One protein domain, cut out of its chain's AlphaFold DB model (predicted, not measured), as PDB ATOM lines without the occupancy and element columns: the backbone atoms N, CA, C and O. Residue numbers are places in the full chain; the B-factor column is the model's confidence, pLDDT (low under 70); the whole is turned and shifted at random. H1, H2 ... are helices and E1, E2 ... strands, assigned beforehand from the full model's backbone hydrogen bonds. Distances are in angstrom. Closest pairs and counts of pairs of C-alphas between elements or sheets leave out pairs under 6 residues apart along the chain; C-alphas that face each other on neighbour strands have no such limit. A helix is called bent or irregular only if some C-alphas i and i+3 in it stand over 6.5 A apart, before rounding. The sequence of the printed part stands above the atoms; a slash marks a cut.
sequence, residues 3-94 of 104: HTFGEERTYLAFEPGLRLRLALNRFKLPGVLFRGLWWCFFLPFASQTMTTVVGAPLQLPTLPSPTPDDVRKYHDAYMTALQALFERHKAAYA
ATOM      1  N   HIS A   3      29.406  -9.744 -13.850       80.88
ATOM      2  CA  HIS A   3      28.390 -10.788 -13.958       80.88
ATOM      3  C   HIS A   3      28.755 -11.943 -13.024       80.88
ATOM      4  O   HIS A   3      29.913 -12.368 -13.008       80.88
ATOM      5  N   THR A   4      27.793 -12.445 -12.254       82.06
ATOM      6  CA  THR A   4      27.992 -13.578 -11.342       82.06
ATOM      7  C   THR A   4      27.364 -14.830 -11.939       82.06
ATOM      8  O   THR A   4      26.188 -14.840 -12.276       82.06
ATOM      9  N   PHE A   5      28.162 -15.884 -12.093       81.88
ATOM     10  CA  PHE A   5      27.718 -17.208 -12.532       81.88
ATOM     11  C   PHE A   5      27.498 -18.131 -11.329       81.88
ATOM     12  O   PHE A   5      28.217 -18.016 -10.331       81.88
ATOM     13  N   GLY A   6      26.571 -19.088 -11.444       76.81
ATOM     14  CA  GLY A   6      26.304 -20.106 -10.422       76.81
ATOM     15  C   GLY A   6      25.171 -19.751  -9.455       76.81
ATOM     16  O   GLY A   6      24.881 -20.536  -8.549       76.81
ATOM     17  N   GLU A   7      24.528 -18.595  -9.640       75.50
ATOM     18  CA  GLU A   7      23.387 -18.154  -8.832       75.50
ATOM     19  C   GLU A   7      22.171 -19.076  -9.020       75.50
ATOM     20  O   GLU A   7      21.414 -19.318  -8.078       75.50
ATOM     21  N   GLU A   8      22.032 -19.681 -10.198       73.19
ATOM     22  CA  GLU A   8      20.929 -20.565 -10.575       73.19
ATOM     23  C   GLU A   8      20.911 -21.882  -9.784       73.19
ATOM     24  O   GLU A   8      19.872 -22.518  -9.624       73.19
ATOM     25  N   ARG A   9      22.057 -22.277  -9.223       71.75
ATOM     26  CA  ARG A   9      22.226 -23.533  -8.472       71.75
ATOM     27  C   ARG A   9      22.085 -23.361  -6.965       71.75
ATOM     28  O   ARG A   9      22.190 -24.318  -6.198       71.75
ATOM     29  N   THR A  10      21.862 -22.129  -6.529       79.06
ATOM     30  CA  THR A  10      21.757 -21.761  -5.119       79.06
ATOM     31  C   THR A  10      20.549 -22.427  -4.442       79.06
ATOM     32  O   THR A  10      20.585 -22.716  -3.243       79.06
ATOM     33  N   TYR A  11      19.512 -22.739  -5.228       81.94
ATOM     34  CA  TYR A  11      18.312 -23.462  -4.817       81.94
ATOM     35  C   TYR A  11      17.899 -24.476  -5.884       81.94
ATOM     36  O   TYR A  11      18.093 -24.259  -7.073       81.94
ATOM     37  N   LEU A  12      17.255 -25.565  -5.467       79.06
ATOM     38  CA  LEU A  12      16.542 -26.447  -6.385       79.06
ATOM     39  C   LEU A  12      15.111 -25.942  -6.519       79.06
ATOM     40  O   LEU A  12      14.318 -26.093  -5.588       79.06
ATOM     41  N   ALA A  13      14.788 -25.347  -7.661       79.50
ATOM     42  CA  ALA A  13      13.420 -24.995  -8.004       79.50
ATOM     43  C   ALA A  13      12.663 -26.239  -8.485       79.50
ATOM     44  O   ALA A  13      13.160 -27.029  -9.288       79.50
ATOM     45  N   PHE A  14      11.454 -26.437  -7.965       75.38
ATOM     46  CA  PHE A  14      10.560 -27.494  -8.413       75.38
ATOM     47  C   PHE A  14       9.572 -26.906  -9.427       75.38
ATOM     48  O   PHE A  14       8.648 -26.181  -9.064       75.38
ATOM     49  N   GLU A  15       9.775 -27.225 -10.705       69.06
ATOM     50  CA  GLU A  15       9.013 -26.646 -11.822       69.06
ATOM     51  C   GLU A  15       7.697 -27.341 -12.257       69.06
ATOM     52  O   GLU A  15       6.952 -26.737 -13.036       69.06
ATOM     53  N   PRO A  16       7.310 -28.564 -11.835       72.44
ATOM     54  CA  PRO A  16       6.077 -29.155 -12.346       72.44
ATOM     55  C   PRO A  16       4.824 -28.505 -11.736       72.44
ATOM     56  O   PRO A  16       4.822 -27.973 -10.628       72.44
ATOM     57  N   GLY A  17       3.705 -28.597 -12.463       75.94
ATOM     58  CA  GLY A  17       2.400 -28.154 -11.965       75.94
ATOM     59  C   GLY A  17       2.021 -26.712 -12.319       75.94
ATOM     60  O   GLY A  17       1.372 -26.041 -11.522       75.94
ATOM     61  N   LEU A  18       2.337 -26.244 -13.533       78.06
ATOM     62  CA  LEU A  18       1.967 -24.907 -14.032       78.06
ATOM     63  C   LEU A  18       0.490 -24.536 -13.773       78.06
ATOM     64  O   LEU A  18       0.197 -23.430 -13.327       78.06
ATOM     65  N   ARG A  19      -0.447 -25.473 -13.986       80.25
ATOM     66  CA  ARG A  19      -1.885 -25.255 -13.720       80.25
ATOM     67  C   ARG A  19      -2.175 -24.967 -12.243       80.25
ATOM     68  O   ARG A  19      -2.995 -24.105 -11.945       80.25
ATOM     69  N   LEU A  20      -1.487 -25.659 -11.336       81.38
ATOM     70  CA  LEU A  20      -1.590 -25.438  -9.893       81.38
ATOM     71  C   LEU A  20      -0.965 -24.093  -9.504       81.38
ATOM     72  O   LEU A  20      -1.587 -23.335  -8.768       81.38
ATOM     73  N   ARG A  21       0.211 -23.755 -10.050       81.94
ATOM     74  CA  ARG A  21       0.860 -22.445  -9.848       81.94
ATOM     75  C   ARG A  21      -0.039 -21.287 -10.271       81.94
ATOM     76  O   ARG A  21      -0.205 -20.336  -9.511       81.94
ATOM     77  N   LEU A  22      -0.655 -21.379 -11.448       81.38
ATOM     78  CA  LEU A  22      -1.586 -20.364 -11.945       81.38
ATOM     79  C   LEU A  22      -2.847 -20.268 -11.074       81.38
ATOM     80  O   LEU A  22      -3.314 -19.165 -10.791       81.38
ATOM     81  N   ALA A  23      -3.369 -21.403 -10.596       84.62
ATOM     82  CA  ALA A  23      -4.489 -21.419  -9.661       84.62
ATOM     83  C   ALA A  23      -4.130 -20.763  -8.315       84.62
ATOM     84  O   ALA A  23      -4.892 -19.936  -7.831       84.62
ATOM     85  N   LEU A  24      -2.960 -21.064  -7.739       82.75
ATOM     86  CA  LEU A  24      -2.474 -20.455  -6.492       82.75
ATOM     87  C   LEU A  24      -2.241 -18.946  -6.633       82.75
ATOM     88  O   LEU A  24      -2.597 -18.186  -5.731       82.75
ATOM     89  N   ASN A  25      -1.752 -18.497  -7.792       82.06
ATOM     90  CA  ASN A  25      -1.585 -17.073  -8.082       82.06
ATOM     91  C   ASN A  25      -2.930 -16.318  -8.040       82.06
ATOM     92  O   ASN A  25      -3.007 -15.202  -7.529       82.06
ATOM     93  N   ARG A  26      -4.031 -16.962  -8.465       84.62
ATOM     94  CA  ARG A  26      -5.394 -16.408  -8.335       84.62
ATOM     95  C   ARG A  26      -5.790 -16.137  -6.878       84.62
ATOM     96  O   ARG A  26      -6.576 -15.230  -6.624       84.62
ATOM     97  N   PHE A  27      -5.228 -16.888  -5.931       86.50
ATOM     98  CA  PHE A  27      -5.437 -16.726  -4.490       86.50
ATOM     99  C   PHE A  27      -4.341 -15.891  -3.801       86.50
ATOM    100  O   PHE A  27      -4.297 -15.854  -2.575       86.50
ATOM    101  N   LYS A  28      -3.468 -15.208  -4.562       86.19
ATOM    102  CA  LYS A  28      -2.301 -14.449  -4.062       86.19
ATOM    103  C   LYS A  28      -1.294 -15.289  -3.263       86.19
ATOM    104  O   LYS A  28      -0.513 -14.742  -2.489       86.19
ATOM    105  N   LEU A  29      -1.295 -16.608  -3.451       79.94
ATOM    106  CA  LEU A  29      -0.313 -17.500  -2.846       79.94
ATOM    107  C   LEU A  29       0.821 -17.743  -3.850       79.94
ATOM    108  O   LEU A  29       0.553 -18.211  -4.961       79.94
ATOM    109  N   PRO A  30       2.085 -17.444  -3.500       72.25
ATOM    110  CA  PRO A  30       3.207 -17.741  -4.375       72.25
ATOM    111  C   PRO A  30       3.359 -19.261  -4.491       72.25
ATOM    112  O   PRO A  30       3.747 -19.937  -3.546       72.25
ATOM    113  N   GLY A  31       3.056 -19.814  -5.667       71.19
ATOM    114  CA  GLY A  31       3.221 -21.243  -5.962       71.19
ATOM    115  C   GLY A  31       4.672 -21.659  -6.227       71.19
ATOM    116  O   GLY A  31       4.906 -22.623  -6.951       71.19
ATOM    117  N   VAL A  32       5.645 -20.899  -5.723       76.19
ATOM    118  CA  VAL A  32       7.067 -21.171  -5.935       76.19
ATOM    119  C   VAL A  32       7.512 -22.169  -4.877       76.19
ATOM    120  O   VAL A  32       7.541 -21.855  -3.689       76.19
ATOM    121  N   LEU A  33       7.844 -23.378  -5.315       78.31
ATOM    122  CA  LEU A  33       8.439 -24.399  -4.466       78.31
ATOM    123  C   LEU A  33       9.925 -24.472  -4.789       78.31
ATOM    124  O   LEU A  33      10.313 -24.777  -5.915       78.31
ATOM    125  N   PHE A  34      10.752 -24.184  -3.794       83.75
ATOM    126  CA  PHE A  34      12.198 -24.266  -3.897       83.75
ATOM    127  C   PHE A  34      12.763 -24.959  -2.663       83.75
ATOM    128  O   PHE A  34      12.177 -24.922  -1.579       83.75
ATOM    129  N   ARG A  35      13.905 -25.621  -2.835       81.56
ATOM    130  CA  ARG A  35      14.598 -26.327  -1.765       81.56
ATOM    131  C   ARG A  35      16.056 -25.907  -1.720       81.56
ATOM    132  O   ARG A  35      16.797 -26.140  -2.671       81.56
ATOM    133  N   GLY A  36      16.455 -25.354  -0.587       84.50
ATOM    134  CA  GLY A  36      17.840 -25.150  -0.198       84.50
ATOM    135  C   GLY A  36      18.322 -26.219   0.790       84.50
ATOM    136  O   GLY A  36      18.107 -27.421   0.582       84.50
ATOM    137  N   LEU A  37      18.970 -25.803   1.882       85.38
ATOM    138  CA  LEU A  37      19.531 -26.716   2.887       85.38
ATOM    139  C   LEU A  37      18.465 -27.639   3.506       85.38
ATOM    140  O   LEU A  37      17.339 -27.235   3.778       85.38
ATOM    141  N   TRP A  38      18.832 -28.893   3.788       82.62
ATOM    142  CA  TRP A  38      17.901 -29.917   4.293       82.62
ATOM    143  C   TRP A  38      17.225 -29.550   5.632       82.62
ATOM    144  O   TRP A  38      16.030 -29.760   5.795       82.62
ATOM    145  N   TRP A  39      17.979 -28.958   6.560       87.12
ATOM    146  CA  TRP A  39      17.520 -28.439   7.856       87.12
ATOM    147  C   TRP A  39      16.880 -27.040   7.796       87.12
ATOM    148  O   TRP A  39      16.272 -26.603   8.769       87.12
ATOM    149  N   CYS A  40      17.019 -26.324   6.678       84.44
ATOM    150  CA  CYS A  40      16.518 -24.962   6.518       84.44
ATOM    151  C   CYS A  40      16.270 -24.670   5.033       84.44
ATOM    152  O   CYS A  40      17.142 -24.169   4.322       84.44
ATOM    153  N   PHE A  41      15.079 -25.029   4.549       82.31
ATOM    154  CA  PHE A  41      14.787 -25.071   3.112       82.31
ATOM    155  C   PHE A  41      14.870 -23.706   2.410       82.31
ATOM    156  O   PHE A  41      15.048 -23.672   1.196       82.31
ATOM    157  N   PHE A  42      14.741 -22.602   3.151       81.81
ATOM    158  CA  PHE A  42      14.822 -21.244   2.615       81.81
ATOM    159  C   PHE A  42      16.245 -20.671   2.594       81.81
ATOM    160  O   PHE A  42      16.432 -19.565   2.101       81.81
ATOM    161  N   LEU A  43      17.240 -21.392   3.124       86.25
ATOM    162  CA  LEU A  43      18.647 -21.003   3.035       86.25
ATOM    163  C   LEU A  43      19.334 -21.660   1.834       86.25
ATOM    164  O   LEU A  43      19.095 -22.839   1.575       86.25
ATOM    165  N   PRO A  44      20.237 -20.940   1.152       82.81
ATOM    166  CA  PRO A  44      20.900 -21.409  -0.058       82.81
ATOM    167  C   PRO A  44      21.855 -22.583   0.202       82.81
ATOM    168  O   PRO A  44      22.367 -22.748   1.313       82.81
ATOM    169  N   PHE A  45      22.150 -23.393  -0.821       83.50
ATOM    170  CA  PHE A  45      23.161 -24.448  -0.694       83.50
ATOM    171  C   PHE A  45      24.554 -23.864  -0.451       83.50
ATOM    172  O   PHE A  45      25.115 -23.177  -1.299       83.50
ATOM    173  N   ALA A  46      25.157 -24.217   0.686       74.50
ATOM    174  CA  ALA A  46      26.496 -23.760   1.060       74.50
ATOM    175  C   ALA A  46      27.617 -24.303   0.151       74.50
ATOM    176  O   ALA A  46      28.715 -23.760   0.132       74.50
ATOM    177  N   SER A  47      27.358 -25.382  -0.593       76.50
ATOM    178  CA  SER A  47      28.325 -26.006  -1.500       76.50
ATOM    179  C   SER A  47      28.394 -25.349  -2.878       76.50
ATOM    180  O   SER A  47      29.175 -25.797  -3.716       76.50
ATOM    181  N   GLN A  48      27.556 -24.346  -3.152       77.44
ATOM    182  CA  GLN A  48      27.467 -23.766  -4.480       77.44
ATOM    183  C   GLN A  48      28.522 -22.675  -4.683       77.44
ATOM    184  O   GLN A  48      28.567 -21.687  -3.956       77.44
ATOM    185  N   THR A  49      29.384 -22.851  -5.686       78.31
ATOM    186  CA  THR A  49      30.388 -21.845  -6.050       78.31
ATOM    187  C   THR A  49      29.753 -20.772  -6.926       78.31
ATOM    188  O   THR A  49      29.249 -21.079  -8.006       78.31
ATOM    189  N   MET A  50      29.815 -19.521  -6.468       80.94
ATOM    190  CA  MET A  50      29.493 -18.334  -7.258       80.94
ATOM    191  C   MET A  50      30.783 -17.746  -7.829       80.94
ATOM    192  O   MET A  50      31.727 -17.479  -7.086       80.94
ATOM    193  N   THR A  51      30.830 -17.547  -9.145       82.00
ATOM    194  CA  THR A  51      31.988 -16.943  -9.816       82.00
ATOM    195  C   THR A  51      31.600 -15.587 -10.375       82.00
ATOM    196  O   THR A  51      30.890 -15.505 -11.375       82.00
ATOM    197  N   THR A  52      32.082 -14.514  -9.750       84.19
ATOM    198  CA  THR A  52      31.896 -13.156 -10.267       84.19
ATOM    199  C   THR A  52      33.025 -12.800 -11.221       84.19
ATOM    200  O   THR A  52      34.189 -12.700 -10.833       84.19
ATOM    201  N   VAL A  53      32.673 -12.568 -12.480       83.81
ATOM    202  CA  VAL A  53      33.585 -12.064 -13.499       83.81
ATOM    203  C   VAL A  53      33.430 -10.554 -13.584       83.81
ATOM    204  O   VAL A  53      32.329 -10.038 -13.774       83.81
ATOM    205  N   VAL A  54      34.546  -9.839 -13.473       83.12
ATOM    206  CA  VAL A  54      34.592  -8.384 -13.627       83.12
ATOM    207  C   VAL A  54      35.125  -8.047 -15.015       83.12
ATOM    208  O   VAL A  54      36.229  -8.436 -15.388       83.12
ATOM    209  N   GLY A  55      34.318  -7.330 -15.791       81.88
ATOM    210  CA  GLY A  55      34.692  -6.817 -17.102       81.88
ATOM    211  C   GLY A  55      35.418  -5.481 -17.030       81.88
ATOM    212  O   GLY A  55      35.494  -4.840 -15.980       81.88
ATOM    213  N   ALA A  56      35.913  -5.039 -18.186       83.62
ATOM    214  CA  ALA A  56      36.589  -3.755 -18.320       83.62
ATOM    215  C   ALA A  56      35.717  -2.590 -17.798       83.62
ATOM    216  O   ALA A  56      34.484  -2.624 -17.928       83.62
ATOM    217  N   PRO A  57      36.329  -1.560 -17.189       80.81
ATOM    218  CA  PRO A  57      35.601  -0.374 -16.764       80.81
ATOM    219  C   PRO A  57      35.038   0.360 -17.988       80.81
ATOM    220  O   PRO A  57      35.761   0.638 -18.943       80.81
ATOM    221  N   LEU A  58      33.744   0.687 -17.947       82.75
ATOM    222  CA  LEU A  58      33.110   1.542 -18.946       82.75
ATOM    223  C   LEU A  58      33.332   3.000 -18.536       82.75
ATOM    224  O   LEU A  58      32.945   3.397 -17.438       82.75
ATOM    225  N   GLN A  59      33.973   3.782 -19.402       81.69
ATOM    226  CA  GLN A  59      34.192   5.207 -19.164       81.69
ATOM    227  C   GLN A  59      32.879   5.958 -19.393       81.69
ATOM    228  O   GLN A  59      32.409   6.060 -20.526       81.69
ATOM    229  N   LEU A  60      32.282   6.458 -18.313       82.94
ATOM    230  CA  LEU A  60      31.058   7.249 -18.353       82.94
ATOM    231  C   LEU A  60      31.404   8.715 -18.076       82.94
ATOM    232  O   LEU A  60      31.973   9.004 -17.022       82.94
ATOM    233  N   PRO A  61      31.092   9.652 -18.986       83.38
ATOM    234  CA  PRO A  61      31.283  11.064 -18.701       83.38
ATOM    235  C   PRO A  61      30.231  11.553 -17.704       83.38
ATOM    236  O   PRO A  61      29.047  11.230 -17.809       83.38
ATOM    237  N   THR A  62      30.654  12.394 -16.763       81.94
ATOM    238  CA  THR A  62      29.736  13.091 -15.859       81.94
ATOM    239  C   THR A  62      29.092  14.255 -16.608       81.94
ATOM    240  O   THR A  62      29.743  15.263 -16.873       81.94
ATOM    241  N   LEU A  63      27.814  14.114 -16.964       81.88
ATOM    242  CA  LEU A  63      27.032  15.168 -17.612       81.88
ATOM    243  C   LEU A  63      26.172  15.904 -16.565       81.88
ATOM    244  O   LEU A  63      25.491  15.241 -15.783       81.88
ATOM    245  N   PRO A  64      26.160  17.251 -16.537       82.00
ATOM    246  CA  PRO A  64      25.397  18.026 -15.551       82.00
ATOM    247  C   PRO A  64      23.873  17.927 -15.734       82.00
ATOM    248  O   PRO A  64      23.127  18.082 -14.772       82.00
ATOM    249  N   SER A  65      23.400  17.652 -16.953       83.56
ATOM    250  CA  SER A  65      21.999  17.345 -17.248       83.56
ATOM    251  C   SER A  65      21.958  16.358 -18.421       83.56
ATOM    252  O   SER A  65      22.088  16.779 -19.571       83.56
ATOM    253  N   PRO A  66      21.901  15.040 -18.157       83.19
ATOM    254  CA  PRO A  66      21.881  14.040 -19.215       83.19
ATOM    255  C   PRO A  66      20.532  14.049 -19.939       83.19
ATOM    256  O   PRO A  66      19.476  14.094 -19.304       83.19
ATOM    257  N   THR A  67      20.562  13.969 -21.268       89.75
ATOM    258  CA  THR A  67      19.343  13.756 -22.054       89.75
ATOM    259  C   THR A  67      18.977  12.265 -22.089       89.75
ATOM    260  O   THR A  67      19.846  11.410 -21.888       89.75
ATOM    261  N   PRO A  68      17.708  11.902 -22.362       89.56
ATOM    262  CA  PRO A  68      17.321  10.502 -22.548       89.56
ATOM    263  C   PRO A  68      18.138   9.776 -23.630       89.56
ATOM    264  O   PRO A  68      18.399   8.580 -23.496       89.56
ATOM    265  N   ASP A  69      18.571  10.493 -24.671       88.25
ATOM    266  CA  ASP A  69      19.401   9.947 -25.749       88.25
ATOM    267  C   ASP A  69      20.834   9.655 -25.285       88.25
ATOM    268  O   ASP A  69      21.392   8.609 -25.623       88.25
ATOM    269  N   ASP A  70      21.413  10.520 -24.444       85.56
ATOM    270  CA  ASP A  70      22.721  10.266 -23.830       85.56
ATOM    271  C   ASP A  70      22.676   9.022 -22.938       85.56
ATOM    272  O   ASP A  70      23.555   8.161 -23.019       85.56
ATOM    273  N   VAL A  71      21.628   8.893 -22.116       87.69
ATOM    274  CA  VAL A  71      21.428   7.714 -21.260       87.69
ATOM    275  C   VAL A  71      21.314   6.454 -22.111       87.69
ATOM    276  O   VAL A  71      21.983   5.465 -21.814       87.69
ATOM    277  N   ARG A  72      20.528   6.497 -23.193       89.94
ATOM    278  CA  ARG A  72      20.358   5.363 -24.108       89.94
ATOM    279  C   ARG A  72      21.677   4.944 -24.743       89.94
ATOM    280  O   ARG A  72      22.019   3.772 -24.699       89.94
ATOM    281  N   LYS A  73      22.470   5.898 -25.230       88.88
ATOM    282  CA  LYS A  73      23.782   5.625 -25.830       88.88
ATOM    283  C   LYS A  73      24.716   4.867 -24.883       88.88
ATOM    284  O   LYS A  73      25.346   3.890 -25.288       88.88
ATOM    285  N   TYR A  74      24.839   5.320 -23.635       88.44
ATOM    286  CA  TYR A  74      25.717   4.656 -22.665       88.44
ATOM    287  C   TYR A  74      25.121   3.355 -22.130       88.44
ATOM    288  O   TYR A  74      25.873   2.429 -21.829       88.44
ATOM    289  N   HIS A  75      23.793   3.263 -22.054       89.38
ATOM    290  CA  HIS A  75      23.098   2.022 -21.744       89.38
ATOM    291  C   HIS A  75      23.368   0.961 -22.819       89.38
ATOM    292  O   HIS A  75      23.854  -0.112 -22.486       89.38
ATOM    293  N   ASP A  76      23.199   1.278 -24.101       89.31
ATOM    294  CA  ASP A  76      23.462   0.347 -25.206       89.31
ATOM    295  C   ASP A  76      24.932  -0.115 -25.225       89.31
ATOM    296  O   ASP A  76      25.232  -1.300 -25.412       89.31
ATOM    297  N   ALA A  77      25.866   0.806 -24.956       88.50
ATOM    298  CA  ALA A  77      27.287   0.487 -24.820       88.50
ATOM    299  C   ALA A  77      27.562  -0.456 -23.635       88.50
ATOM    300  O   ALA A  77      28.358  -1.389 -23.756       88.50
ATOM    301  N   TYR A  78      26.890  -0.237 -22.503       88.38
ATOM    302  CA  TYR A  78      26.966  -1.116 -21.340       88.38
ATOM    303  C   TYR A  78      26.429  -2.516 -21.652       88.38
ATOM    304  O   TYR A  78      27.112  -3.498 -21.366       88.38
ATOM    305  N   MET A  79      25.257  -2.614 -22.282       89.31
ATOM    306  CA  MET A  79      24.615  -3.890 -22.624       89.31
ATOM    307  C   MET A  79      25.481  -4.711 -23.579       89.31
ATOM    308  O   MET A  79      25.727  -5.891 -23.338       89.31
ATOM    309  N   THR A  80      26.044  -4.059 -24.599       88.88
ATOM    310  CA  THR A  80      26.977  -4.690 -25.545       88.88
ATOM    311  C   THR A  80      28.213  -5.242 -24.831       88.88
ATOM    312  O   THR A  80      28.625  -6.381 -25.055       88.88
ATOM    313  N   ALA A  81      28.811  -4.442 -23.945       87.12
ATOM    314  CA  ALA A  81      30.005  -4.836 -23.210       87.12
ATOM    315  C   ALA A  81      29.716  -5.982 -22.219       87.12
ATOM    316  O   ALA A  81      30.529  -6.899 -22.075       87.12
ATOM    317  N   LEU A  82      28.546  -5.962 -21.575       87.94
ATOM    318  CA  LEU A  82      28.090  -7.010 -20.668       87.94
ATOM    319  C   LEU A  82      27.827  -8.327 -21.410       87.94
ATOM    320  O   LEU A  82      28.286  -9.375 -20.960       87.94
ATOM    321  N   GLN A  83      27.175  -8.274 -22.572       88.19
ATOM    322  CA  GLN A  83      26.941  -9.450 -23.410       88.19
ATOM    323  C   GLN A  83      28.261 -10.066 -23.891       88.19
ATOM    324  O   GLN A  83      28.449 -11.276 -23.791       88.19
ATOM    325  N   ALA A  84      29.223  -9.248 -24.329       87.19
ATOM    326  CA  ALA A  84      30.549  -9.733 -24.717       87.19
ATOM    327  C   ALA A  84      31.315 -10.376 -23.544       87.19
ATOM    328  O   ALA A  84      32.009 -11.381 -23.726       87.19
ATOM    329  N   LEU A  85      31.187  -9.820 -22.332       87.81
ATOM    330  CA  LEU A  85      31.762 -10.408 -21.122       87.81
ATOM    331  C   LEU A  85      31.132 -11.771 -20.819       87.81
ATOM    332  O   LEU A  85      31.854 -12.722 -20.524       87.81
ATOM    333  N   PHE A  86      29.809 -11.872 -20.920       85.69
ATOM    334  CA  PHE A  86      29.091 -13.125 -20.720       85.69
ATOM    335  C   PHE A  86      29.533 -14.186 -21.733       85.69
ATOM    336  O   PHE A  86      29.997 -15.249 -21.331       85.69
ATOM    337  N   GLU A  87      29.511 -13.874 -23.031       86.12
ATOM    338  CA  GLU A  87      29.909 -14.791 -24.111       86.12
ATOM    339  C   GLU A  87      31.338 -15.323 -23.955       86.12
ATOM    340  O   GLU A  87      31.605 -16.506 -24.169       86.12
ATOM    341  N   ARG A  88      32.268 -14.475 -23.507       87.31
ATOM    342  CA  ARG A  88      33.654 -14.884 -23.253       87.31
ATOM    343  C   ARG A  88      33.780 -15.899 -22.112       87.31
ATOM    344  O   ARG A  88      34.699 -16.715 -22.123       87.31
ATOM    345  N   HIS A  89      32.909 -15.815 -21.110       84.38
ATOM    346  CA  HIS A  89      33.038 -16.548 -19.851       84.38
ATOM    347  C   HIS A  89      32.006 -17.674 -19.679       84.38
ATOM    348  O   HIS A  89      32.218 -18.558 -18.846       84.38
ATOM    349  N   LYS A  90      30.950 -17.713 -20.503       82.56
ATOM    350  CA  LYS A  90      29.891 -18.727 -20.421       82.56
ATOM    351  C   LYS A  90      30.411 -20.146 -20.634       82.56
ATOM    352  O   LYS A  90      30.043 -21.039 -19.887       82.56
ATOM    353  N   ALA A  91      31.359 -20.351 -21.552       79.81
ATOM    354  CA  ALA A  91      31.934 -21.677 -21.798       79.81
ATOM    355  C   ALA A  91      32.679 -22.258 -20.579       79.81
ATOM    356  O   ALA A  91      32.816 -23.472 -20.468       79.81
ATOM    357  N   ALA A  92      33.171 -21.400 -19.678       79.31
ATOM    358  CA  ALA A  92      33.913 -21.812 -18.490       79.31
ATOM    359  C   ALA A  92      33.039 -21.906 -17.229       79.31
ATOM    360  O   ALA A  92      33.335 -22.716 -16.352       79.31
ATOM    361  N   TYR A  93      31.998 -21.071 -17.120       78.62
ATOM    362  CA  TYR A  93      31.260 -20.891 -15.865       78.62
ATOM    363  C   TYR A  93      29.741 -21.061 -15.973       78.62
ATOM    364  O   TYR A  93      29.103 -21.239 -14.936       78.62
ATOM    365  N   ALA A  94      29.149 -21.020 -17.171       77.00
ATOM    366  CA  ALA A  94      27.714 -21.254 -17.331       77.00
ATOM    367  C   ALA A  94      27.379 -22.744 -17.186       77.00
ATOM    368  O   ALA A  94      28.209 -23.625 -17.428       77.00
TER     369      ALA A  94
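AT A GLANCE: This is residues 3 to 94 of the 104 residues of an uncharacterized protein of Saprolegnia parasitica (strain CBS 223.65) (UniProt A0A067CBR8). The model is an open, thin arch with an empty middle: the antiparallel pair E1 and E4 makes its top, the long helix H2 one leg, and the small pair E2 and E3 with the short helix H1 the other. The last part of H2, residues 82 to 93, comes near E1 and E4, while residues 62 to 73 stick out at the far end of that leg. The printed part has 92 residues, with two named helices and four named strands that follow along the chain as E1, E2, H1, E3, E4, H2; 48 residues are in named elements, and the class is mixed, helices and strands. It is extended, with a radius of gyration of the C-alphas of 19.7 A and spans of 49 by 35 by 22 A.

IN THESE COORDINATES: E1 is residues 3 to 5, 6.6 A long, from C-alpha 3 at (28.390, -10.788, -13.958). E2 is residues 12 to 14, 6.4 A. H1 is residues 18 to 26, 12.6 A, from C-alpha 18 at (1.967, -24.907, -14.032). E3 is residues 33 to 35, 7.0 A, and E4 residues 51 to 54, 9.7 A. H2 is residues 68 to 93, 35.0 A, ending at C-alpha 93 at (31.260, -20.891, -15.865).

HOW THE PARTS SIT: E1 and E4 are antiparallel neighbours at 161 degrees, with N 5 and O 51 within hydrogen-bond range at 2.8 A. E2 and E3 are antiparallel at 154 degrees, with N 12 and O 35 at 2.9 A. The closest C-alphas of E1 and H2, those of Phe 5 and Tyr 93, are 6.1 A apart. H1 and H2 are apart. H2 is irregular, C-alphas 88 and 91 being 7.2 A apart, with a kink of 32 degrees near residue 87. In H1 every O i to N i+4 pair is within hydrogen-bond range, in H2 20 of 22.

THE WHOLE: The C-alphas farthest apart, of Trp 39 and Pro 64, are 52.6 A apart. The printed part has no cut. The links E3 to E4 and E4 to H2 are long. The mean pLDDT of the printed part is 82.4, and Glu 15 is the one printed residue under 70.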